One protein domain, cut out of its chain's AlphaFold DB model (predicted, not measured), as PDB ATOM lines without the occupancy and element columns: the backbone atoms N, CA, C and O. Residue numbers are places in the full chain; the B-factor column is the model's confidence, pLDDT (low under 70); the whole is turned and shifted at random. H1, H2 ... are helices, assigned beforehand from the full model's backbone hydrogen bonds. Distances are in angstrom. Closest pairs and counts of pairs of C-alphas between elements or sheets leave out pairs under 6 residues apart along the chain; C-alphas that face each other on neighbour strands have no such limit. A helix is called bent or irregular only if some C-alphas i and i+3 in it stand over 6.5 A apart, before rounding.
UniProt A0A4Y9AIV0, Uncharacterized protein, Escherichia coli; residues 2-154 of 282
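This is residues 2 to 154 of the 282 residues of an uncharacterized protein of Escherichia coli (UniProt A0A4Y9AIV0). Long helix H3 runs nearly straight through the middle of an elongated stack, with H2 packed on one side and H4 and H5 on the other; H3b, H4 and H5 form an up-and-down bundle, each running against the one before. Short H1 lies apart toward one end, where residues 94 to 100 stick out. The 153 printed residues hold five named helices, H1 to H5 in order, and no named strand: all helix. The whole is loose, with a radius of gyration of the C-alphas of 19.2 A, spanning 66 by 34 by 22 A.

The hub, H3, residues 54 to 89, was assigned as one helix by its hydrogen bonds but is bent, C-alphas 65 and 68 being 6.8 A apart; its arms are H3a, residues 54 to 65, and H3b, residues 68 to 89. H2, residues 15 to 49, is irregular, C-alphas 19 and 22 being 7.7 A apart. Its residues 22 to 37 touch H3b, opposite ways at a shallow tilt of 25 degrees, the closest C-alphas being Val 34 and Pro 69, 5.7 A. Its residues 34 to 49 touch H3a, closest at the C-alphas of Leu 49 and Lys 57, 6.0 A. H4, residues 99 to 125, is only just irregular, C-alphas 116 and 119 being 6.6 A apart. H3b, with residues 72 to 79, and H4, with 116 to 120, touch as a hairpin, closest at the C-alphas of Gln 79 and Thr 116, 6.5 A. H4, with residues 115 to 123, and H5, residues 132 to 153, form another, closest at the C-alphas of Pro 119 and Ala 139, 4.7 A. H5 touches residues 71 to 79 of H3b, the same way at a shallow tilt of 8 degrees, closest at the C-alphas of Leu 75 and Phe 140, 6.5 A. H1, residues 2 to 10, touches no helix. Every O i to N i+4 pair is within hydrogen-bond range in H1, H3a and H5, against 25 of 31 in H2, 15 of 18 in H3b and 20 of 23 in H4.

From first to last C-alpha H2 measures 47.8 A, H3b 32.8 A, H4 38.9 A and H5 32.4 A. H1 begins at C-alpha 2, (-44.708, -45.586, 12.595), and H5 ends at C-alpha 153, (-24.000, -45.442, 19.563).

The C-alphas farthest apart, of Phe 51 and Asp 94, are 65.9 A apart. The printed part has no cut and no long link. Its mean pLDDT is 70.5, with residues 2 to 27 and 91 to 102 among those under 70.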
ATOM      1  N   ALA A   2     -44.238 -44.352  13.258       31.31
ATOM      2  CA  ALA A   2     -44.708 -45.586  12.595       31.31
ATOM      3  C   ALA A   2     -45.879 -45.340  11.619       31.31
ATOM      4  O   ALA A   2     -45.861 -45.820  10.498       31.31
ATOM      5  N   PHE A   3     -46.839 -44.486  11.993       31.14
ATOM      6  CA  PHE A   3     -47.971 -44.118  11.130       31.14
ATOM      7  C   PHE A   3     -47.570 -43.300   9.887       31.14
ATOM      8  O   PHE A   3     -48.175 -43.442   8.835       31.14
ATOM      9  N   ILE A   4     -46.522 -42.471   9.994       43.59
ATOM     10  CA  ILE A   4     -45.997 -41.688   8.865       43.59
ATOM     11  C   ILE A   4     -45.230 -42.610   7.926       43.59
ATOM     12  O   ILE A   4     -45.426 -42.503   6.730       43.59
ATOM     13  N   TYR A   5     -44.434 -43.544   8.458       42.81
ATOM     14  CA  TYR A   5     -43.697 -44.540   7.673       42.81
ATOM     15  C   TYR A   5     -44.645 -45.521   6.957       42.81
ATOM     16  O   TYR A   5     -44.444 -45.824   5.789       42.81
ATOM     17  N   VAL A   6     -45.737 -45.936   7.612       38.34
ATOM     18  CA  VAL A   6     -46.815 -46.734   6.995       38.34
ATOM     19  C   VAL A   6     -47.539 -45.945   5.899       38.34
ATOM     20  O   VAL A   6     -47.763 -46.487   4.823       38.34
ATOM     21  N   LEU A   7     -47.837 -44.658   6.111       37.44
ATOM     22  CA  LEU A   7     -48.362 -43.779   5.053       37.44
ATOM     23  C   LEU A   7     -47.351 -43.577   3.909       37.44
ATOM     24  O   LEU A   7     -47.753 -43.501   2.753       37.44
ATOM     25  N   TYR A   8     -46.055 -43.547   4.221       44.75
ATOM     26  CA  TYR A   8     -44.948 -43.412   3.272       44.75
ATOM     27  C   TYR A   8     -44.748 -44.656   2.398       44.75
ATOM     28  O   TYR A   8     -44.371 -44.536   1.238       44.75
ATOM     29  N   CYS A   9     -44.987 -45.847   2.955       44.12
ATOM     30  CA  CYS A   9     -44.973 -47.107   2.213       44.12
ATOM     31  C   CYS A   9     -46.280 -47.351   1.441       44.12
ATOM     32  O   CYS A   9     -46.258 -48.061   0.443       44.12
ATOM     33  N   ALA A  10     -47.409 -46.793   1.897       36.81
ATOM     34  CA  ALA A  10     -48.724 -47.000   1.287       36.81
ATOM     35  C   ALA A  10     -49.033 -46.040   0.124       36.81
ATOM     36  O   ALA A  10     -49.809 -46.397  -0.760       36.81
ATOM     37  N   PHE A  11     -48.451 -44.839   0.112       40.25
ATOM     38  CA  PHE A  11     -48.625 -43.872  -0.971       40.25
ATOM     39  C   PHE A  11     -47.343 -43.781  -1.799       40.25
ATOM     40  O   PHE A  11     -46.309 -43.328  -1.312       40.25
ATOM     41  N   ASP A  12     -47.426 -44.210  -3.058       41.78
ATOM     42  CA  ASP A  12     -46.354 -44.148  -4.054       41.78
ATOM     43  C   ASP A  12     -46.080 -42.682  -4.449       41.78
ATOM     44  O   ASP A  12     -46.528 -42.175  -5.476       41.78
ATOM     45  N   PHE A  13     -45.447 -41.938  -3.539       48.59
ATOM     46  CA  PHE A  13     -45.162 -40.521  -3.715       48.59
ATOM     47  C   PHE A  13     -44.006 -40.309  -4.700       48.59
ATOM     48  O   PHE A  13     -42.942 -40.930  -4.584       48.59
ATOM     49  N   ASP A  14     -44.229 -39.368  -5.621       44.75
ATOM     50  CA  ASP A  14     -43.283 -38.898  -6.632       44.75
ATOM     51  C   ASP A  14     -41.909 -38.534  -6.026       44.75
ATOM     52  O   ASP A  14     -41.810 -38.053  -4.891       44.75
ATOM     53  N   GLN A  15     -40.828 -38.756  -6.782       50.97
ATOM     54  CA  GLN A  15     -39.438 -38.602  -6.316       50.97
ATOM     55  C   GLN A  15     -39.167 -37.183  -5.769       50.97
ATOM     56  O   GLN A  15     -38.419 -37.010  -4.806       50.97
ATOM     57  N   SER A  16     -39.856 -36.179  -6.325       44.72
ATOM     58  CA  SER A  16     -39.819 -34.773  -5.899       44.72
ATOM     59  C   SER A  16     -40.366 -34.537  -4.478       44.72
ATOM     60  O   SER A  16     -39.876 -33.672  -3.746       44.72
ATOM     61  N   VAL A  17     -41.351 -35.333  -4.051       48.59
ATOM     62  CA  VAL A  17     -41.952 -35.276  -2.711       48.59
ATOM     63  C   VAL A  17     -41.059 -35.983  -1.691       48.59
ATOM     64  O   VAL A  17     -40.944 -35.513  -0.558       48.59
ATOM     65  N   LYS A  18     -40.358 -37.054  -2.089       50.09
ATOM     66  CA  LYS A  18     -39.386 -37.757  -1.230       50.09
ATOM     67  C   LYS A  18     -38.234 -36.845  -0.803       50.09
ATOM     68  O   LYS A  18     -37.878 -36.850   0.381       50.09
ATOM     69  N   ASP A  19     -37.730 -36.022  -1.721       53.84
ATOM     70  CA  ASP A  19     -36.631 -35.083  -1.460       53.84
ATOM     71  C   ASP A  19     -37.049 -33.911  -0.549       53.84
ATOM     72  O   ASP A  19     -36.258 -33.459   0.280       53.84
ATOM     73  N   ASN A  20     -38.311 -33.468  -0.620       55.34
ATOM     74  CA  ASN A  20     -38.838 -32.346   0.177       55.34
ATOM     75  C   ASN A  20     -39.659 -32.760   1.413       55.34
ATOM     76  O   ASN A  20     -40.156 -31.908   2.155       55.34
ATOM     77  N   SER A  21     -39.801 -34.059   1.658       58.47
ATOM     78  CA  SER A  21     -40.673 -34.613   2.699       58.47
ATOM     79  C   SER A  21     -40.366 -34.135   4.120       58.47
ATOM     80  O   SER A  21     -41.293 -33.868   4.884       58.47
ATOM     81  N   GLY A  22     -39.088 -33.948   4.464       59.84
ATOM     82  CA  GLY A  22     -38.688 -33.413   5.768       59.84
ATOM     83  C   GLY A  22     -39.189 -31.982   5.990       59.84
ATOM     84  O   GLY A  22     -39.753 -31.672   7.038       59.84
ATOM     85  N   TRP A  23     -39.075 -31.120   4.975       61.34
ATOM     86  CA  TRP A  23     -39.568 -29.738   5.028       61.34
ATOM     87  C   TRP A  23     -41.094 -29.666   5.099       61.34
ATOM     88  O   TRP A  23     -41.644 -28.885   5.879       61.34
ATOM     89  N   LEU A  24     -41.781 -30.521   4.340       64.69
ATOM     90  CA  LEU A  24     -43.241 -30.640   4.377       64.69
ATOM     91  C   LEU A  24     -43.737 -31.159   5.739       64.69
ATOM     92  O   LEU A  24     -44.742 -30.669   6.261       64.69
ATOM     93  N   SER A  25     -43.008 -32.088   6.365       65.50
ATOM     94  CA  SER A  25     -43.286 -32.554   7.730       65.50
ATOM     95  C   SER A  25     -43.118 -31.427   8.759       65.50
ATOM     96  O   SER A  25     -44.002 -31.222   9.590       65.50
ATOM     97  N   ILE A  26     -42.037 -30.643   8.667       65.69
ATOM     98  CA  ILE A  26     -41.792 -29.500   9.565       65.69
ATOM     99  C   ILE A  26     -42.917 -28.470   9.463       65.69
ATOM    100  O   ILE A  26     -43.451 -28.032  10.485       65.69
ATOM    101  N   LEU A  27     -43.294 -28.099   8.238       68.94
ATOM    102  CA  LEU A  27     -44.350 -27.119   7.996       68.94
ATOM    103  C   LEU A  27     -45.712 -27.628   8.478       68.94
ATOM    104  O   LEU A  27     -46.412 -26.903   9.183       68.94
ATOM    105  N   SER A  28     -46.073 -28.873   8.158       71.12
ATOM    106  CA  SER A  28     -47.368 -29.444   8.554       71.12
ATOM    107  C   SER A  28     -47.503 -29.581  10.071       71.12
ATOM    108  O   SER A  28     -48.483 -29.098  10.638       71.12
ATOM    109  N   ILE A  29     -46.504 -30.149  10.754       71.56
ATOM    110  CA  ILE A  29     -46.503 -30.291  12.217       71.56
ATOM    111  C   ILE A  29     -46.467 -28.912  12.889       71.56
ATOM    112  O   ILE A  29     -47.194 -28.684  13.855       71.56
ATOM    113  N   GLY A  30     -45.675 -27.971  12.368       69.25
ATOM    114  CA  GLY A  30     -45.606 -26.603  12.881       69.25
ATOM    115  C   GLY A  30     -46.961 -25.892  12.830       69.25
ATOM    116  O   GLY A  30     -47.411 -25.357  13.844       69.25
ATOM    117  N   VAL A  31     -47.645 -25.944  11.682       75.44
ATOM    118  CA  VAL A  31     -48.991 -25.373  11.517       75.44
ATOM    119  C   VAL A  31     -49.983 -26.038  12.471       75.44
ATOM    120  O   VAL A  31     -50.735 -25.346  13.155       75.44
ATOM    121  N   LEU A  32     -49.947 -27.367  12.583       76.50
ATOM    122  CA  LEU A  32     -50.883 -28.125  13.413       76.50
ATOM    123  C   LEU A  32     -50.716 -27.801  14.909       76.50
ATOM    124  O   LEU A  32     -51.707 -27.593  15.609       76.50
ATOM    125  N   ILE A  33     -49.477 -27.649  15.393       74.56
ATOM    126  CA  ILE A  33     -49.194 -27.242  16.782       74.56
ATOM    127  C   ILE A  33     -49.632 -25.790  17.032       74.56
ATOM    128  O   ILE A  33     -50.185 -25.497  18.095       74.56
ATOM    129  N   VAL A  34     -49.433 -24.877  16.074       73.62
ATOM    130  CA  VAL A  34     -49.907 -23.484  16.189       73.62
ATOM    131  C   VAL A  34     -51.434 -23.436  16.283       73.62
ATOM    132  O   VAL A  34     -51.962 -22.756  17.163       73.62
ATOM    133  N   VAL A  35     -52.143 -24.197  15.444       78.12
ATOM    134  CA  VAL A  35     -53.613 -24.280  15.460       78.12
ATOM    135  C   VAL A  35     -54.119 -24.865  16.781       78.12
ATOM    136  O   VAL A  35     -55.003 -24.282  17.408       78.12
ATOM    137  N   ILE A  36     -53.531 -25.965  17.261       75.88
ATOM    138  CA  ILE A  36     -53.905 -26.566  18.553       75.88
ATOM    139  C   ILE A  36     -53.645 -25.587  19.707       75.88
ATOM    140  O   ILE A  36     -54.502 -25.415  20.577       75.88
ATOM    141  N   SER A  37     -52.499 -24.899  19.702       72.00
ATOM    142  CA  SER A  37     -52.188 -23.876  20.706       72.00
ATOM    143  C   SER A  37     -53.193 -22.719  20.662       72.00
ATOM    144  O   SER A  37     -53.616 -22.242  21.714       72.00
ATOM    145  N   ALA A  38     -53.625 -22.304  19.466       73.19
ATOM    146  CA  ALA A  38     -54.644 -21.273  19.279       73.19
ATOM    147  C   ALA A  38     -55.997 -21.662  19.892       73.19
ATOM    148  O   ALA A  38     -56.614 -20.856  20.591       73.19
ATOM    149  N   ILE A  39     -56.431 -22.907  19.687       77.38
ATOM    150  CA  ILE A  39     -57.720 -23.411  20.184       77.38
ATOM    151  C   ILE A  39     -57.706 -23.601  21.709       77.38
ATOM    152  O   ILE A  39     -58.673 -23.254  22.380       77.38
ATOM    153  N   ILE A  40     -56.621 -24.136  22.275       75.88
ATOM    154  CA  ILE A  40     -56.564 -24.468  23.709       75.88
ATOM    155  C   ILE A  40     -56.294 -23.225  24.567       75.88
ATOM    156  O   ILE A  40     -56.909 -23.047  25.619       75.88
ATOM    157  N   ASN A  41     -55.388 -22.342  24.132       71.31
ATOM    158  CA  ASN A  41     -54.923 -21.236  24.973       71.31
ATOM    159  C   ASN A  41     -55.785 -19.971  24.882       71.31
ATOM    160  O   ASN A  41     -55.576 -19.064  25.685       71.31
ATOM    161  N   THR A  42     -56.756 -19.892  23.968       69.44
ATOM    162  CA  THR A  42     -57.580 -18.688  23.738       69.44
ATOM    163  C   THR A  42     -58.264 -18.192  25.010       69.44
ATOM    164  O   THR A  42     -58.130 -17.018  25.355       69.44
ATOM    165  N   ARG A  43     -58.890 -19.093  25.777       67.06
ATOM    166  CA  ARG A  43     -59.592 -18.741  27.028       67.06
ATOM    167  C   ARG A  43     -58.649 -18.295  28.149       67.06
ATOM    168  O   ARG A  43     -58.939 -17.335  28.858       67.06
ATOM    169  N   TYR A  44     -57.508 -18.967  28.301       66.56
ATOM    170  CA  TYR A  44     -56.512 -18.621  29.323       66.56
ATOM    171  C   TYR A  44     -55.852 -17.266  29.025       66.56
ATOM    172  O   TYR A  44     -55.576 -16.471  29.926       66.56
ATOM    173  N   LEU A  45     -55.638 -16.980  27.739       63.41
ATOM    174  CA  LEU A  45     -55.026 -15.744  27.279       63.41
ATOM    175  C   LEU A  45     -55.940 -14.534  27.486       63.41
ATOM    176  O   LEU A  45     -55.461 -13.486  27.905       63.41
ATOM    177  N   GLU A  46     -57.237 -14.653  27.201       68.38
ATOM    178  CA  GLU A  46     -58.198 -13.557  27.397       68.38
ATOM    179  C   GLU A  46     -58.254 -13.104  28.860       68.38
ATOM    180  O   GLU A  46     -58.219 -11.902  29.136       68.38
ATOM    181  N   TYR A  47     -58.209 -14.057  29.792       66.25
ATOM    182  CA  TYR A  47     -58.154 -13.784  31.226       66.25
ATOM    183  C   TYR A  47     -56.863 -13.050  31.638       66.25
ATOM    184  O   TYR A  47     -56.907 -11.998  32.274       66.25
ATOM    185  N   ASP A  48     -55.702 -13.546  31.205       68.12
ATOM    186  CA  ASP A  48     -54.371 -13.042  31.579       68.12
ATOM    187  C   ASP A  48     -53.954 -11.752  30.823       68.12
ATOM    188  O   ASP A  48     -52.990 -11.063  31.187       68.12
ATOM    189  N   LEU A  49     -54.676 -11.399  29.754       66.19
ATOM    190  CA  LEU A  49     -54.490 -10.167  28.981       66.19
ATOM    191  C   LEU A  49     -55.393  -9.016  29.431       66.19
ATOM    192  O   LEU A  49     -55.065  -7.870  29.119       66.19
ATOM    193  N   SER A  50     -56.491  -9.289  30.138       66.50
ATOM    194  CA  SER A  50     -57.496  -8.287  30.531       66.50
ATOM    195  C   SER A  50     -56.889  -7.045  31.211       66.50
ATOM    196  O   SER A  50     -57.274  -5.923  30.888       66.50
ATOM    197  N   PHE A  51     -55.834  -7.225  32.011       61.56
ATOM    198  CA  PHE A  51     -55.186  -6.165  32.796       61.56
ATOM    199  C   PHE A  51     -53.909  -5.551  32.175       61.56
ATOM    200  O   PHE A  51     -53.180  -4.835  32.859       61.56
ATOM    201  N   LYS A  52     -53.573  -5.830  30.901       73.06
ATOM    202  CA  LYS A  52     -52.279  -5.420  30.295       73.06
ATOM    203  C   LYS A  52     -52.396  -4.381  29.170       73.06
ATOM    204  O   LYS A  52     -53.362  -4.357  28.414       73.06
ATOM    205  N   ASN A  53     -51.354  -3.554  29.017       79.19
ATOM    206  CA  ASN A  53     -51.225  -2.555  27.944       79.19
ATOM    207  C   ASN A  53     -51.148  -3.217  26.544       79.19
ATOM    208  O   ASN A  53     -50.608  -4.317  26.413       79.19
ATOM    209  N   ASN A  54     -51.623  -2.551  25.485       76.75
ATOM    210  CA  ASN A  54     -51.742  -3.099  24.121       76.75
ATOM    211  C   ASN A  54     -50.428  -3.672  23.560       76.75
ATOM    212  O   ASN A  54     -50.427  -4.754  22.972       76.75
ATOM    213  N   ARG A  55     -49.287  -3.012  23.806       76.44
ATOM    214  CA  ARG A  55     -47.967  -3.515  23.374       76.44
ATOM    215  C   ARG A  55     -47.582  -4.820  24.082       76.44
ATOM    216  O   ARG A  55     -47.076  -5.744  23.452       76.44
ATOM    217  N   MET A  56     -47.872  -4.922  25.382       74.38
ATOM    218  CA  MET A  56     -47.653  -6.145  26.164       74.38
ATOM    219  C   MET A  56     -48.632  -7.253  25.767       74.38
ATOM    220  O   MET A  56     -48.246  -8.422  25.773       74.38
ATOM    221  N   LYS A  57     -49.866  -6.904  25.374       77.31
ATOM    222  CA  LYS A  57     -50.845  -7.870  24.864       77.31
ATOM    223  C   LYS A  57     -50.369  -8.532  23.570       77.31
ATOM    224  O   LYS A  57     -50.435  -9.756  23.454       77.31
ATOM    225  N   LEU A  58     -49.838  -7.744  22.633       78.31
ATOM    226  CA  LEU A  58     -49.300  -8.249  21.368       78.31
ATOM    227  C   LEU A  58     -48.077  -9.154  21.579       78.31
ATOM    228  O   LEU A  58     -48.052 -10.272  21.068       78.31
ATOM    229  N   LEU A  59     -47.103  -8.716  22.385       79.38
ATOM    230  CA  LEU A  59     -45.909  -9.510  22.713       79.38
ATOM    231  C   LEU A  59     -46.270 -10.881  23.297       79.38
ATOM    232  O   LEU A  59     -45.703 -11.899  22.899       79.38
ATOM    233  N   ARG A  60     -47.250 -10.924  24.204       75.12
ATOM    234  CA  ARG A  60     -47.664 -12.169  24.857       75.12
ATOM    235  C   ARG A  60     -48.457 -13.095  23.928       75.12
ATOM    236  O   ARG A  60     -48.281 -14.308  24.012       75.12
ATOM    237  N   ARG A  61     -49.254 -12.541  23.001       78.06
ATOM    238  CA  ARG A  61     -49.899 -13.307  21.914       78.06
ATOM    239  C   ARG A  61     -48.864 -13.977  21.016       78.06
ATOM    240  O   ARG A  61     -48.952 -15.181  20.803       78.06
ATOM    241  N   VAL A  62     -47.861 -13.229  20.549       79.56
ATOM    242  CA  VAL A  62     -46.771 -13.779  19.718       79.56
ATOM    243  C   VAL A  62     -46.012 -14.869  20.477       79.56
ATOM    244  O   VAL A  62     -45.710 -15.926  19.929       79.56
ATOM    245  N   GLN A  63     -45.750 -14.655  21.765       77.69
ATOM    246  CA  GLN A  63     -45.042 -15.624  22.589       77.69
ATOM    247  C   GLN A  63     -45.799 -16.958  22.730       77.69
ATOM    248  O   GLN A  63     -45.189 -18.014  22.579       77.69
ATOM    249  N   ILE A  64     -47.108 -16.918  22.999       76.38
ATOM    250  CA  ILE A  64     -47.914 -18.119  23.282       76.38
ATOM    251  C   ILE A  64     -48.373 -18.834  22.006       76.38
ATOM    252  O   ILE A  64     -48.358 -20.064  21.964       76.38
ATOM    253  N   TYR A  65     -48.730 -18.094  20.957       76.31
ATOM    254  CA  TYR A  65     -49.225 -18.701  19.719       76.31
ATOM    255  C   TYR A  65     -48.134 -19.050  18.715       76.31
ATOM    256  O   TYR A  65     -48.362 -19.913  17.878       76.31
ATOM    257  N   LEU A  66     -46.963 -18.411  18.789       76.94
ATOM    258  CA  LEU A  66     -45.928 -18.586  17.773       76.94
ATOM    259  C   LEU A  66     -44.616 -19.087  18.378       76.94
ATOM    260  O   LEU A  66     -44.173 -20.177  18.033       76.94
ATOM    261  N   ILE A  67     -44.019 -18.357  19.325       78.81
ATOM    262  CA  ILE A  67     -42.673 -18.689  19.832       78.81
ATOM    263  C   ILE A  67     -42.651 -20.045  20.546       78.81
ATOM    264  O   ILE A  67     -41.782 -20.867  20.260       78.81
ATOM    265  N   ILE A  68     -43.584 -20.293  21.472       77.44
ATOM    266  CA  ILE A  68     -43.621 -21.549  22.238       77.44
ATOM    267  C   ILE A  68     -43.916 -22.755  21.322       77.44
ATOM    268  O   ILE A  68     -43.098 -23.677  21.315       77.44
ATOM    269  N   PRO A  69     -44.994 -22.755  20.508       78.19
ATOM    270  CA  PRO A  69     -45.271 -23.809  19.530       78.19
ATOM    271  C   PRO A  69     -44.102 -24.116  18.599       78.19
ATOM    272  O   PRO A  69     -43.729 -25.276  18.446       78.19
ATOM    273  N   LEU A  70     -43.484 -23.081  18.027       80.00
ATOM    274  CA  LEU A  70     -42.384 -23.241  17.083       80.00
ATOM    275  C   LEU A  70     -41.125 -23.791  17.766       80.00
ATOM    276  O   LEU A  70     -40.427 -24.621  17.192       80.00
ATOM    277  N   SER A  71     -40.874 -23.401  19.019       76.50
ATOM    278  CA  SER A  71     -39.774 -23.957  19.817       76.50
ATOM    279  C   SER A  71     -39.992 -25.439  20.131       76.50
ATOM    280  O   SER A  71     -39.058 -26.226  20.031       76.50
ATOM    281  N   ILE A  72     -41.222 -25.841  20.474       76.38
ATOM    282  CA  ILE A  72     -41.565 -27.252  20.710       76.38
ATOM    283  C   ILE A  72     -41.442 -28.052  19.409       76.38
ATOM    284  O   ILE A  72     -40.824 -29.114  19.403       76.38
ATOM    285  N   ALA A  73     -41.965 -27.523  18.300       76.62
ATOM    286  CA  ALA A  73     -41.836 -28.146  16.989       76.62
ATOM    287  C   ALA A  73     -40.360 -28.345  16.612       76.62
ATOM    288  O   ALA A  73     -39.982 -29.436  16.187       76.62
ATOM    289  N   LEU A  74     -39.516 -27.333  16.827       79.81
ATOM    290  CA  LEU A  74     -38.078 -27.413  16.570       79.81
ATOM    291  C   LEU A  74     -37.399 -28.491  17.427       79.81
ATOM    292  O   LEU A  74     -36.609 -29.273  16.903       79.81
ATOM    293  N   LEU A  75     -37.725 -28.565  18.723       76.50
ATOM    294  CA  LEU A  75     -37.168 -29.574  19.634       76.50
ATOM    295  C   LEU A  75     -37.500 -31.002  19.192       76.50
ATOM    296  O   LEU A  75     -36.623 -31.861  19.227       76.50
ATOM    297  N   VAL A  76     -38.738 -31.237  18.747       74.31
ATOM    298  CA  VAL A  76     -39.177 -32.545  18.239       74.31
ATOM    299  C   VAL A  76     -38.429 -32.904  16.953       74.31
ATOM    300  O   VAL A  76     -37.916 -34.015  16.825       74.31
ATOM    301  N   HIS A  77     -38.306 -31.965  16.013       75.38
ATOM    302  CA  HIS A  77     -37.627 -32.223  14.739       75.38
ATOM    303  C   HIS A  77     -36.130 -32.473  14.893       75.38
ATOM    304  O   HIS A  77     -35.586 -33.315  14.178       75.38
ATOM    305  N   LEU A  78     -35.481 -31.813  15.857       75.44
ATOM    306  CA  LEU A  78     -34.064 -32.022  16.157       75.44
ATOM    307  C   LEU A  78     -33.744 -33.492  16.475       75.44
ATOM    308  O   LEU A  78     -32.642 -33.953  16.199       75.44
ATOM    309  N   GLN A  79     -34.707 -34.233  17.024       72.00
ATOM    310  CA  GLN A  79     -34.536 -35.639  17.388       72.00
ATOM    311  C   GLN A  79     -35.130 -36.603  16.352       72.00
ATOM    312  O   GLN A  79     -34.626 -37.711  16.173       72.00
ATOM    313  N   VAL A  80     -36.176 -36.181  15.642       72.94
ATOM    314  CA  VAL A  80     -36.858 -36.985  14.619       72.94
ATOM    315  C   VAL A  80     -36.045 -37.112  13.325       72.94
ATOM    316  O   VAL A  80     -35.992 -38.203  12.763       72.94
ATOM    317  N   ILE A  81     -35.382 -36.046  12.864       72.75
ATOM    318  CA  ILE A  81     -34.592 -36.066  11.616       72.75
ATOM    319  C   ILE A  81     -33.451 -37.103  11.666       72.75
ATOM    320  O   ILE A  81     -33.348 -37.916  10.745       72.75
ATOM    321  N   PRO A  82     -32.620 -37.146  12.729       70.19
ATOM    322  CA  PRO A  82     -31.614 -38.192  12.900       70.19
ATOM    323  C   PRO A  82     -32.219 -39.597  12.816       70.19
ATOM    324  O   PRO A  82     -31.682 -40.467  12.140       70.19
ATOM    325  N   LEU A  83     -33.376 -39.815  13.442       68.88
ATOM    326  CA  LEU A  83     -34.044 -41.112  13.421       68.88
ATOM    327  C   LEU A  83     -34.533 -41.504  12.019       68.88
ATOM    328  O   LEU A  83     -34.410 -42.661  11.623       68.88
ATOM    329  N   GLU A  84     -35.065 -40.557  11.252       71.12
ATOM    330  CA  GLU A  84     -35.442 -40.813   9.863       71.12
ATOM    331  C   GLU A  84     -34.227 -41.235   9.024       71.12
ATOM    332  O   GLU A  84     -34.311 -42.194   8.253       71.12
ATOM    333  N   MET A  85     -33.083 -40.569   9.211       68.56
ATOM    334  CA  MET A  85     -31.834 -40.942   8.541       68.56
ATOM    335  C   MET A  85     -31.380 -42.352   8.924       68.56
ATOM    336  O   MET A  85     -30.961 -43.108   8.052       68.56
ATOM    337  N   VAL A  86     -31.501 -42.721  10.199       69.25
ATOM    338  CA  VAL A  86     -31.215 -44.075  10.690       69.25
ATOM    339  C   VAL A  86     -32.127 -45.080   9.985       69.25
ATOM    340  O   VAL A  86     -31.633 -45.972   9.310       69.25
ATOM    341  N   PHE A  87     -33.447 -44.899  10.003       68.81
ATOM    342  CA  PHE A  87     -34.363 -45.855   9.366       68.81
ATOM    343  C   PHE A  87     -34.176 -46.009   7.853       68.81
ATOM    344  O   PHE A  87     -34.370 -47.103   7.331       68.81
ATOM    345  N   ARG A  88     -33.791 -44.946   7.137       69.06
ATOM    346  CA  ARG A  88     -33.534 -45.017   5.688       69.06
ATOM    347  C   ARG A  88     -32.286 -45.830   5.322       69.06
ATOM    348  O   ARG A  88     -32.186 -46.256   4.176       69.06
ATOM    349  N   ASN A  89     -31.348 -46.010   6.251       71.25
ATOM    350  CA  ASN A  89     -30.059 -46.657   5.991       71.25
ATOM    351  C   ASN A  89     -29.896 -48.015   6.700       71.25
ATOM    352  O   ASN A  89     -28.812 -48.591   6.648       71.25
ATOM    353  N   ILE A  90     -30.943 -48.535   7.351       70.94
ATOM    354  CA  ILE A  90     -30.920 -49.906   7.881       70.94
ATOM    355  C   ILE A  90     -30.839 -50.872   6.701       70.94
ATOM    356  O   ILE A  90     -31.701 -50.843   5.817       70.94
ATOM    357  N   GLU A  91     -29.838 -51.749   6.707       69.50
ATOM    358  CA  GLU A  91     -29.798 -52.834   5.734       69.50
ATOM    359  C   GLU A  91     -30.837 -53.887   6.126       69.50
ATOM    360  O   GLU A  91     -30.735 -54.555   7.153       69.50
ATOM    361  N   THR A  92     -31.871 -54.041   5.301       62.94
ATOM    362  CA  THR A  92     -32.823 -55.139   5.470       62.94
ATOM    363  C   THR A  92     -32.206 -56.389   4.857       62.94
ATOM    364  O   THR A  92     -32.167 -56.558   3.640       62.94
ATOM    365  N   SER A  93     -31.640 -57.240   5.714       48.94
ATOM    366  CA  SER A  93     -31.148 -58.554   5.306       48.94
ATOM    367  C   SER A  93     -32.322 -59.372   4.750       48.94
ATOM    368  O   SER A  93     -33.216 -59.780   5.486       48.94
ATOM    369  N   ASP A  94     -32.288 -59.570   3.434       47.97
ATOM    370  CA  ASP A  94     -33.165 -60.392   2.602       47.97
ATOM    371  C   ASP A  94     -34.629 -59.969   2.392       47.97
ATOM    372  O   ASP A  94     -35.320 -59.411   3.239       47.97
ATOM    373  N   LYS A  95     -35.121 -60.311   1.193       50.16
ATOM    374  CA  LYS A  95     -36.467 -60.031   0.647       50.16
ATOM    375  C   LYS A  95     -37.639 -60.569   1.489       50.16
ATOM    376  O   LYS A  95     -38.793 -60.349   1.127       50.16
ATOM    377  N   SER A  96     -37.375 -61.265   2.590       50.00
ATOM    378  CA  SER A  96     -38.377 -61.694   3.562       50.00
ATOM    379  C   SER A  96     -38.247 -60.853   4.824       50.00
ATOM    380  O   SER A  96     -37.232 -60.921   5.512       50.00
ATOM    381  N   ILE A  97     -39.291 -60.093   5.151       56.16
ATOM    382  CA  ILE A  97     -39.375 -59.309   6.382       56.16
ATOM    383  C   ILE A  97     -39.204 -60.258   7.581       56.16
ATOM    384  O   ILE A  97     -40.129 -60.973   7.965       56.16
ATOM    385  N   ASN A  98     -37.997 -60.300   8.144       64.88
ATOM    386  CA  ASN A  98     -37.664 -61.160   9.270       64.88
ATOM    387  C   ASN A  98     -38.184 -60.518  10.566       64.88
ATOM    388  O   ASN A  98     -37.997 -59.319  10.793       64.88
ATOM    389  N   PHE A  99     -38.812 -61.311  11.437       69.69
ATOM    390  CA  PHE A  99     -39.332 -60.855  12.731       69.69
ATOM    391  C   PHE A  99     -38.263 -60.131  13.564       69.69
ATOM    392  O   PHE A  99     -38.572 -59.155  14.245       69.69
ATOM    393  N   LYS A 100     -36.997 -60.553  13.439       69.25
ATOM    394  CA  LYS A 100     -35.842 -59.911  14.080       69.25
ATOM    395  C   LYS A 100     -35.716 -58.422  13.711       69.25
ATOM    396  O   LYS A 100     -35.629 -57.586  14.601       69.25
ATOM    397  N   VAL A 101     -35.808 -58.090  12.421       67.69
ATOM    398  CA  VAL A 101     -35.682 -56.708  11.922       67.69
ATOM    399  C   VAL A 101     -36.853 -55.844  12.397       67.69
ATOM    400  O   VAL A 101     -36.655 -54.708  12.821       67.69
ATOM    401  N   ILE A 102     -38.078 -56.386  12.389       69.62
ATOM    402  CA  ILE A 102     -39.254 -55.672  12.920       69.62
ATOM    403  C   ILE A 102     -39.090 -55.404  14.422       69.62
ATOM    404  O   ILE A 102     -39.384 -54.301  14.883       69.62
ATOM    405  N   ALA A 103     -38.634 -56.399  15.187       70.06
ATOM    406  CA  ALA A 103     -38.457 -56.278  16.629       70.06
ATOM    407  C   ALA A 103     -37.392 -55.228  16.989       70.06
ATOM    408  O   ALA A 103     -37.628 -54.395  17.865       70.06
ATOM    409  N   GLU A 104     -36.262 -55.211  16.278       69.81
ATOM    410  CA  GLU A 104     -35.208 -54.202  16.439       69.81
ATOM    411  C   GLU A 104     -35.709 -52.794  16.098       69.81
ATOM    412  O   GLU A 104     -35.522 -51.855  16.878       69.81
ATOM    413  N   LEU A 105     -36.425 -52.651  14.978       70.06
ATOM    414  CA  LEU A 105     -37.024 -51.383  14.564       70.06
ATOM    415  C   LEU A 105     -38.020 -50.862  15.612       70.06
ATOM    416  O   LEU A 105     -38.000 -49.680  15.972       70.06
ATOM    417  N   ALA A 106     -38.874 -51.749  16.130       70.81
ATOM    418  CA  ALA A 106     -39.856 -51.425  17.155       70.81
ATOM    419  C   ALA A 106     -39.176 -50.991  18.462       70.81
ATOM    420  O   ALA A 106     -39.515 -49.931  18.998       70.81
ATOM    421  N   PHE A 107     -38.180 -51.748  18.931       75.94
ATOM    422  CA  PHE A 107     -37.408 -51.418  20.128       75.94
ATOM    423  C   PHE A 107     -36.744 -50.042  20.013       75.94
ATOM    424  O   PHE A 107     -36.922 -49.196  20.891       75.94
ATOM    425  N   MET A 108     -36.065 -49.770  18.896       72.44
ATOM    426  CA  MET A 108     -35.411 -48.481  18.659       72.44
ATOM    427  C   MET A 108     -36.410 -47.330  18.593       72.44
ATOM    428  O   MET A 108     -36.179 -46.270  19.178       72.44
ATOM    429  N   SER A 109     -37.549 -47.536  17.929       72.25
ATOM    430  CA  SER A 109     -38.595 -46.516  17.851       72.25
ATOM    431  C   SER A 109     -39.144 -46.147  19.234       72.25
ATOM    432  O   SER A 109     -39.344 -44.965  19.517       72.25
ATOM    433  N   TYR A 110     -39.319 -47.133  20.120       77.19
ATOM    434  CA  TYR A 110     -39.811 -46.921  21.477       77.19
ATOM    435  C   TYR A 110     -38.750 -46.281  22.379       77.19
ATOM    436  O   TYR A 110     -39.042 -45.328  23.103       77.19
ATOM    437  N   PHE A 111     -37.502 -46.744  22.284       77.00
ATOM    438  CA  PHE A 111     -36.375 -46.164  23.012       77.00
ATOM    439  C   PHE A 111     -36.202 -44.677  22.677       77.00
ATOM    440  O   PHE A 111     -36.104 -43.833  23.569       77.00
ATOM    441  N   ILE A 112     -36.266 -44.325  21.392       72.81
ATOM    442  CA  ILE A 112     -36.151 -42.932  20.951       72.81
ATOM    443  C   ILE A 112     -37.394 -42.122  21.322       72.81
ATOM    444  O   ILE A 112     -37.271 -40.956  21.698       72.81
ATOM    445  N   PHE A 113     -38.587 -42.717  21.288       75.19
ATOM    446  CA  PHE A 113     -39.796 -42.059  21.782       75.19
ATOM    447  C   PHE A 113     -39.665 -41.653  23.260       75.19
ATOM    448  O   PHE A 113     -39.980 -40.522  23.621       75.19
ATOM    449  N   ILE A 114     -39.115 -42.526  24.108       78.56
ATOM    450  CA  ILE A 114     -38.845 -42.185  25.511       78.56
ATOM    451  C   ILE A 114     -37.833 -41.038  25.600       78.56
ATOM    452  O   ILE A 114     -38.084 -40.046  26.286       78.56
ATOM    453  N   LEU A 115     -36.714 -41.134  24.877       77.38
ATOM    454  CA  LEU A 115     -35.670 -40.105  24.886       77.38
ATOM    455  C   LEU A 115     -36.159 -38.748  24.364       77.38
ATOM    456  O   LEU A 115     -35.725 -37.704  24.852       77.38
ATOM    457  N   THR A 116     -37.089 -38.739  23.411       75.56
ATOM    458  CA  THR A 116     -37.633 -37.500  22.842       75.56
ATOM    459  C   THR A 116     -38.599 -36.766  23.766       75.56
ATOM    460  O   THR A 116     -38.747 -35.546  23.685       75.56
ATOM    461  N   ILE A 117     -39.200 -37.470  24.724       81.50
ATOM    462  CA  ILE A 117     -40.066 -36.862  25.740       81.50
ATOM    463  C   ILE A 117     -39.251 -36.115  26.813       81.50
ATOM    464  O   ILE A 117     -39.733 -35.121  27.366       81.50
ATOM    465  N   LEU A 118     -38.009 -36.533  27.097       83.69
ATOM    466  CA  LEU A 118     -37.183 -35.970  28.178       83.69
ATOM    467  C   LEU A 118     -37.004 -34.437  28.099       83.69
ATOM    468  O   LEU A 118     -37.265 -33.772  29.105       83.69
ATOM    469  N   PRO A 119     -36.620 -33.832  26.955       82.75
ATOM    470  CA  PRO A 119     -36.520 -32.374  26.834       82.75
ATOM    471  C   PRO A 119     -37.838 -31.650  27.126       82.75
ATOM    472  O   PRO A 119     -37.844 -30.596  27.766       82.75
ATOM    473  N   GLY A 120     -38.964 -32.236  26.705       78.19
ATOM    474  CA  GLY A 120     -40.301 -31.717  26.992       78.19
ATOM    475  C   GLY A 120     -40.624 -31.753  28.486       78.19
ATOM    476  O   GLY A 120     -41.113 -30.769  29.041       78.19
ATOM    477  N   LEU A 121     -40.272 -32.843  29.173       82.19
ATOM    478  CA  LEU A 121     -40.431 -32.950  30.627       82.19
ATOM    479  C   LEU A 121     -39.557 -31.945  31.381       82.19
ATOM    480  O   LEU A 121     -40.027 -31.350  32.352       82.19
ATOM    481  N   ILE A 122     -38.320 -31.716  30.930       84.38
ATOM    482  CA  ILE A 122     -37.430 -30.693  31.502       84.38
ATOM    483  C   ILE A 122     -38.064 -29.309  31.353       84.38
ATOM    484  O   ILE A 122     -38.132 -28.562  32.328       84.38
ATOM    485  N   TYR A 123     -38.602 -28.983  30.175       82.56
ATOM    486  CA  TYR A 123     -39.302 -27.718  29.948       82.56
ATOM    487  C   TYR A 123     -40.509 -27.530  30.887       82.56
ATOM    488  O   TYR A 123     -40.712 -26.431  31.422       82.56
ATOM    489  N   LEU A 124     -41.302 -28.590  31.093       80.50
ATOM    490  CA  LEU A 124     -42.515 -28.565  31.917       80.50
ATOM    491  C   LEU A 124     -42.222 -28.514  33.423       80.50
ATOM    492  O   LEU A 124     -42.886 -27.763  34.132       80.50
ATOM    493  N   LYS A 125     -41.228 -29.267  33.913       83.06
ATOM    494  CA  LYS A 125     -40.854 -29.288  35.341       83.06
ATOM    495  C   LYS A 125     -40.069 -28.057  35.791       83.06
ATOM    496  O   LYS A 125     -39.965 -27.807  36.990       83.06
ATOM    497  N   MET A 126     -39.483 -27.299  34.866       79.81
ATOM    498  CA  MET A 126     -38.665 -26.144  35.222       79.81
ATOM    499  C   MET A 126     -39.515 -25.021  35.824       79.81
ATOM    500  O   MET A 126     -40.566 -24.677  35.284       79.81
ATOM    501  N   ASN A 127     -39.029 -24.439  36.930       77.94
ATOM    502  CA  ASN A 127     -39.773 -23.462  37.728       77.94
ATOM    503  C   ASN A 127     -40.399 -22.364  36.836       77.94
ATOM    504  O   ASN A 127     -39.666 -21.712  36.079       77.94
ATOM    505  N   PRO A 128     -41.726 -22.130  36.920       72.44
ATOM    506  CA  PRO A 128     -42.419 -21.141  36.094       72.44
ATOM    507  C   PRO A 128     -41.924 -19.703  36.311       72.44
ATOM    508  O   PRO A 128     -42.124 -18.866  35.434       72.44
ATOM    509  N   GLN A 129     -41.241 -19.419  37.427       74.50
ATOM    510  CA  GLN A 129     -40.607 -18.122  37.687       74.50
ATOM    511  C   GLN A 129     -39.369 -17.860  36.808       74.50
ATOM    512  O   GLN A 129     -38.935 -16.715  36.667       74.50
ATOM    513  N   HIS A 130     -38.781 -18.889  36.189       79.50
ATOM    514  CA  HIS A 130     -37.697 -18.687  35.232       79.50
ATOM    515  C   HIS A 130     -38.207 -18.084  33.920       79.50
ATOM    516  O   HIS A 130     -39.237 -18.484  33.376       79.50
ATOM    517  N   LYS A 131     -37.421 -17.157  33.355       83.06
ATOM    518  CA  LYS A 131     -37.685 -16.564  32.036       83.06
ATOM    519  C   LYS A 131     -37.867 -17.663  30.982       83.06
ATOM    520  O   LYS A 131     -37.094 -18.622  30.956       83.06
ATOM    521  N   LEU A 132     -38.818 -17.471  30.060       77.56
ATOM    522  CA  LEU A 132     -39.113 -18.429  28.982       77.56
ATOM    523  C   LEU A 132     -37.848 -18.839  28.208       77.56
ATOM    524  O   LEU A 132     -37.644 -20.019  27.957       77.56
ATOM    525  N   SER A 133     -36.973 -17.878  27.895       78.19
ATOM    526  CA  SER A 133     -35.704 -18.133  27.201       78.19
ATOM    527  C   SER A 133     -34.818 -19.148  27.936       78.19
ATOM    528  O   SER A 133     -34.291 -20.055  27.300       78.19
ATOM    529  N   LYS A 134     -34.721 -19.076  29.272       84.56
ATOM    530  CA  LYS A 134     -33.927 -20.029  30.066       84.56
ATOM    531  C   LYS A 134     -34.528 -21.436  30.028       84.56
ATOM    532  O   LYS A 134     -33.785 -22.405  29.965       84.56
ATOM    533  N   ARG A 135     -35.862 -21.538  30.036       83.19
ATOM    534  CA  ARG A 135     -36.593 -22.816  29.957       83.19
ATOM    535  C   ARG A 135     -36.477 -23.471  28.581       83.19
ATOM    536  O   ARG A 135     -36.315 -24.679  28.491       83.19
ATOM    537  N   ILE A 136     -36.556 -22.679  27.510       83.19
ATOM    538  CA  ILE A 136     -36.360 -23.177  26.140       83.19
ATOM    539  C   ILE A 136     -34.899 -23.586  25.941       83.19
ATOM    540  O   ILE A 136     -34.632 -24.662  25.422       83.19
ATOM    541  N   SER A 137     -33.954 -22.758  26.395       84.88
ATOM    542  CA  SER A 137     -32.523 -23.034  26.267       84.88
ATOM    543  C   SER A 137     -32.113 -24.316  26.994       84.88
ATOM    544  O   SER A 137     -31.403 -25.126  26.408       84.88
ATOM    545  N   SER A 138     -32.598 -24.562  28.216       86.12
ATOM    546  CA  SER A 138     -32.288 -25.804  28.937       86.12
ATOM    547  C   SER A 138     -32.843 -27.048  28.238       86.12
ATOM    548  O   SER A 138     -32.129 -28.040  28.112       86.12
ATOM    549  N   ALA A 139     -34.080 -26.991  27.735       86.88
ATOM    550  CA  ALA A 139     -34.674 -28.078  26.960       86.88
ATOM    551  C   ALA A 139     -33.913 -28.324  25.647       86.88
ATOM    552  O   ALA A 139     -33.681 -29.469  25.267       86.88
ATOM    553  N   PHE A 140     -33.463 -27.259  24.984       86.06
ATOM    554  CA  PHE A 140     -32.656 -27.351  23.771       86.06
ATOM    555  C   PHE A 140     -31.290 -27.989  24.027       86.06
ATOM    556  O   PHE A 140     -30.909 -28.918  23.318       86.06
ATOM    557  N   VAL A 141     -30.591 -27.565  25.082       88.31
ATOM    558  CA  VAL A 141     -29.323 -28.178  25.502       88.31
ATOM    559  C   VAL A 141     -29.525 -29.653  25.846       88.31
ATOM    560  O   VAL A 141     -28.753 -30.488  25.390       88.31
ATOM    561  N   ALA A 142     -30.585 -30.001  26.582       88.50
ATOM    562  CA  ALA A 142     -30.894 -31.397  26.885       88.50
ATOM    563  C   ALA A 142     -31.147 -32.225  25.615       88.50
ATOM    564  O   ALA A 142     -30.640 -33.340  25.501       88.50
ATOM    565  N   SER A 143     -31.874 -31.671  24.641       87.44
ATOM    566  CA  SER A 143     -32.122 -32.325  23.352       87.44
ATOM    567  C   SER A 143     -30.822 -32.572  22.572       87.44
ATOM    568  O   SER A 143     -30.596 -33.686  22.101       87.44
ATOM    569  N   LEU A 144     -29.921 -31.582  22.522       86.56
ATOM    570  CA  LEU A 144     -28.599 -31.729  21.902       86.56
ATOM    571  C   LEU A 144     -27.733 -32.780  22.603       86.56
ATOM    572  O   LEU A 144     -27.102 -33.590  21.932       86.56
ATOM    573  N   MET A 145     -27.721 -32.804  23.937       87.88
ATOM    574  CA  MET A 145     -26.960 -33.803  24.693       87.88
ATOM    575  C   MET A 145     -27.460 -35.222  24.420       87.88
ATOM    576  O   MET A 145     -26.656 -36.126  24.210       87.88
ATOM    577  N   ILE A 146     -28.780 -35.416  24.362       86.06
ATOM    578  CA  ILE A 146     -29.380 -36.704  23.993       86.06
ATOM    579  C   ILE A 146     -28.967 -37.095  22.573       86.06
ATOM    580  O   ILE A 146     -28.564 -38.234  22.348       86.06
ATOM    581  N   LEU A 147     -29.015 -36.153  21.627       82.94
ATOM    582  CA  LEU A 147     -28.607 -36.407  20.251       82.94
ATOM    583  C   LEU A 147     -27.132 -36.821  20.153       82.94
ATOM    584  O   LEU A 147     -26.818 -37.770  19.439       82.94
ATOM    585  N   LEU A 148     -26.243 -36.160  20.898       84.75
ATOM    586  CA  LEU A 148     -24.827 -36.527  20.965       84.75
ATOM    587  C   LEU A 148     -24.642 -37.952  21.491       84.75
ATOM    588  O   LEU A 148     -23.904 -38.726  20.889       84.75
ATOM    589  N   VAL A 149     -25.353 -38.330  22.558       83.94
ATOM    590  CA  VAL A 149     -25.287 -39.696  23.101       83.94
ATOM    591  C   VAL A 149     -25.757 -40.714  22.059       83.94
ATOM    592  O   VAL A 149     -25.033 -41.670  21.785       83.94
ATOM    593  N   ILE A 150     -26.900 -40.483  21.406       80.25
ATOM    594  CA  ILE A 150     -27.407 -41.368  20.340       80.25
ATOM    595  C   ILE A 150     -26.392 -41.465  19.191       80.25
ATOM    596  O   ILE A 150     -26.130 -42.555  18.689       80.25
ATOM    597  N   SER A 151     -25.771 -40.346  18.818       80.56
ATOM    598  CA  SER A 151     -24.778 -40.279  17.748       80.56
ATOM    599  C   SER A 151     -23.486 -41.046  18.049       80.56
ATOM    600  O   SER A 151     -22.779 -41.393  17.107       80.56
ATOM    601  N   THR A 152     -23.157 -41.307  19.320       78.31
ATOM    602  CA  THR A 152     -22.007 -42.168  19.664       78.31
ATOM    603  C   THR A 152     -22.312 -43.650  19.488       78.31
ATOM    604  O   THR A 152     -21.414 -44.416  19.160       78.31
ATOM    605  N   GLN A 153     -23.570 -44.050  19.689       75.06
ATOM    606  CA  GLN A 153     -24.000 -45.442  19.563       75.06
ATOM    607  C   GLN A 153     -24.341 -45.789  18.112       75.06
ATOM    608  O   GLN A 153     -23.959 -46.841  17.609       75.06
ATOM    609  N   ILE A 154     -25.032 -44.884  17.413       76.38
ATOM    610  CA  ILE A 154     -25.453 -45.085  16.028       76.38
ATOM    611  C   ILE A 154     -24.451 -44.416  15.101       76.38
ATOM    612  O   ILE A 154     -24.522 -43.221  14.804       76.38
TER     613      ILE A 154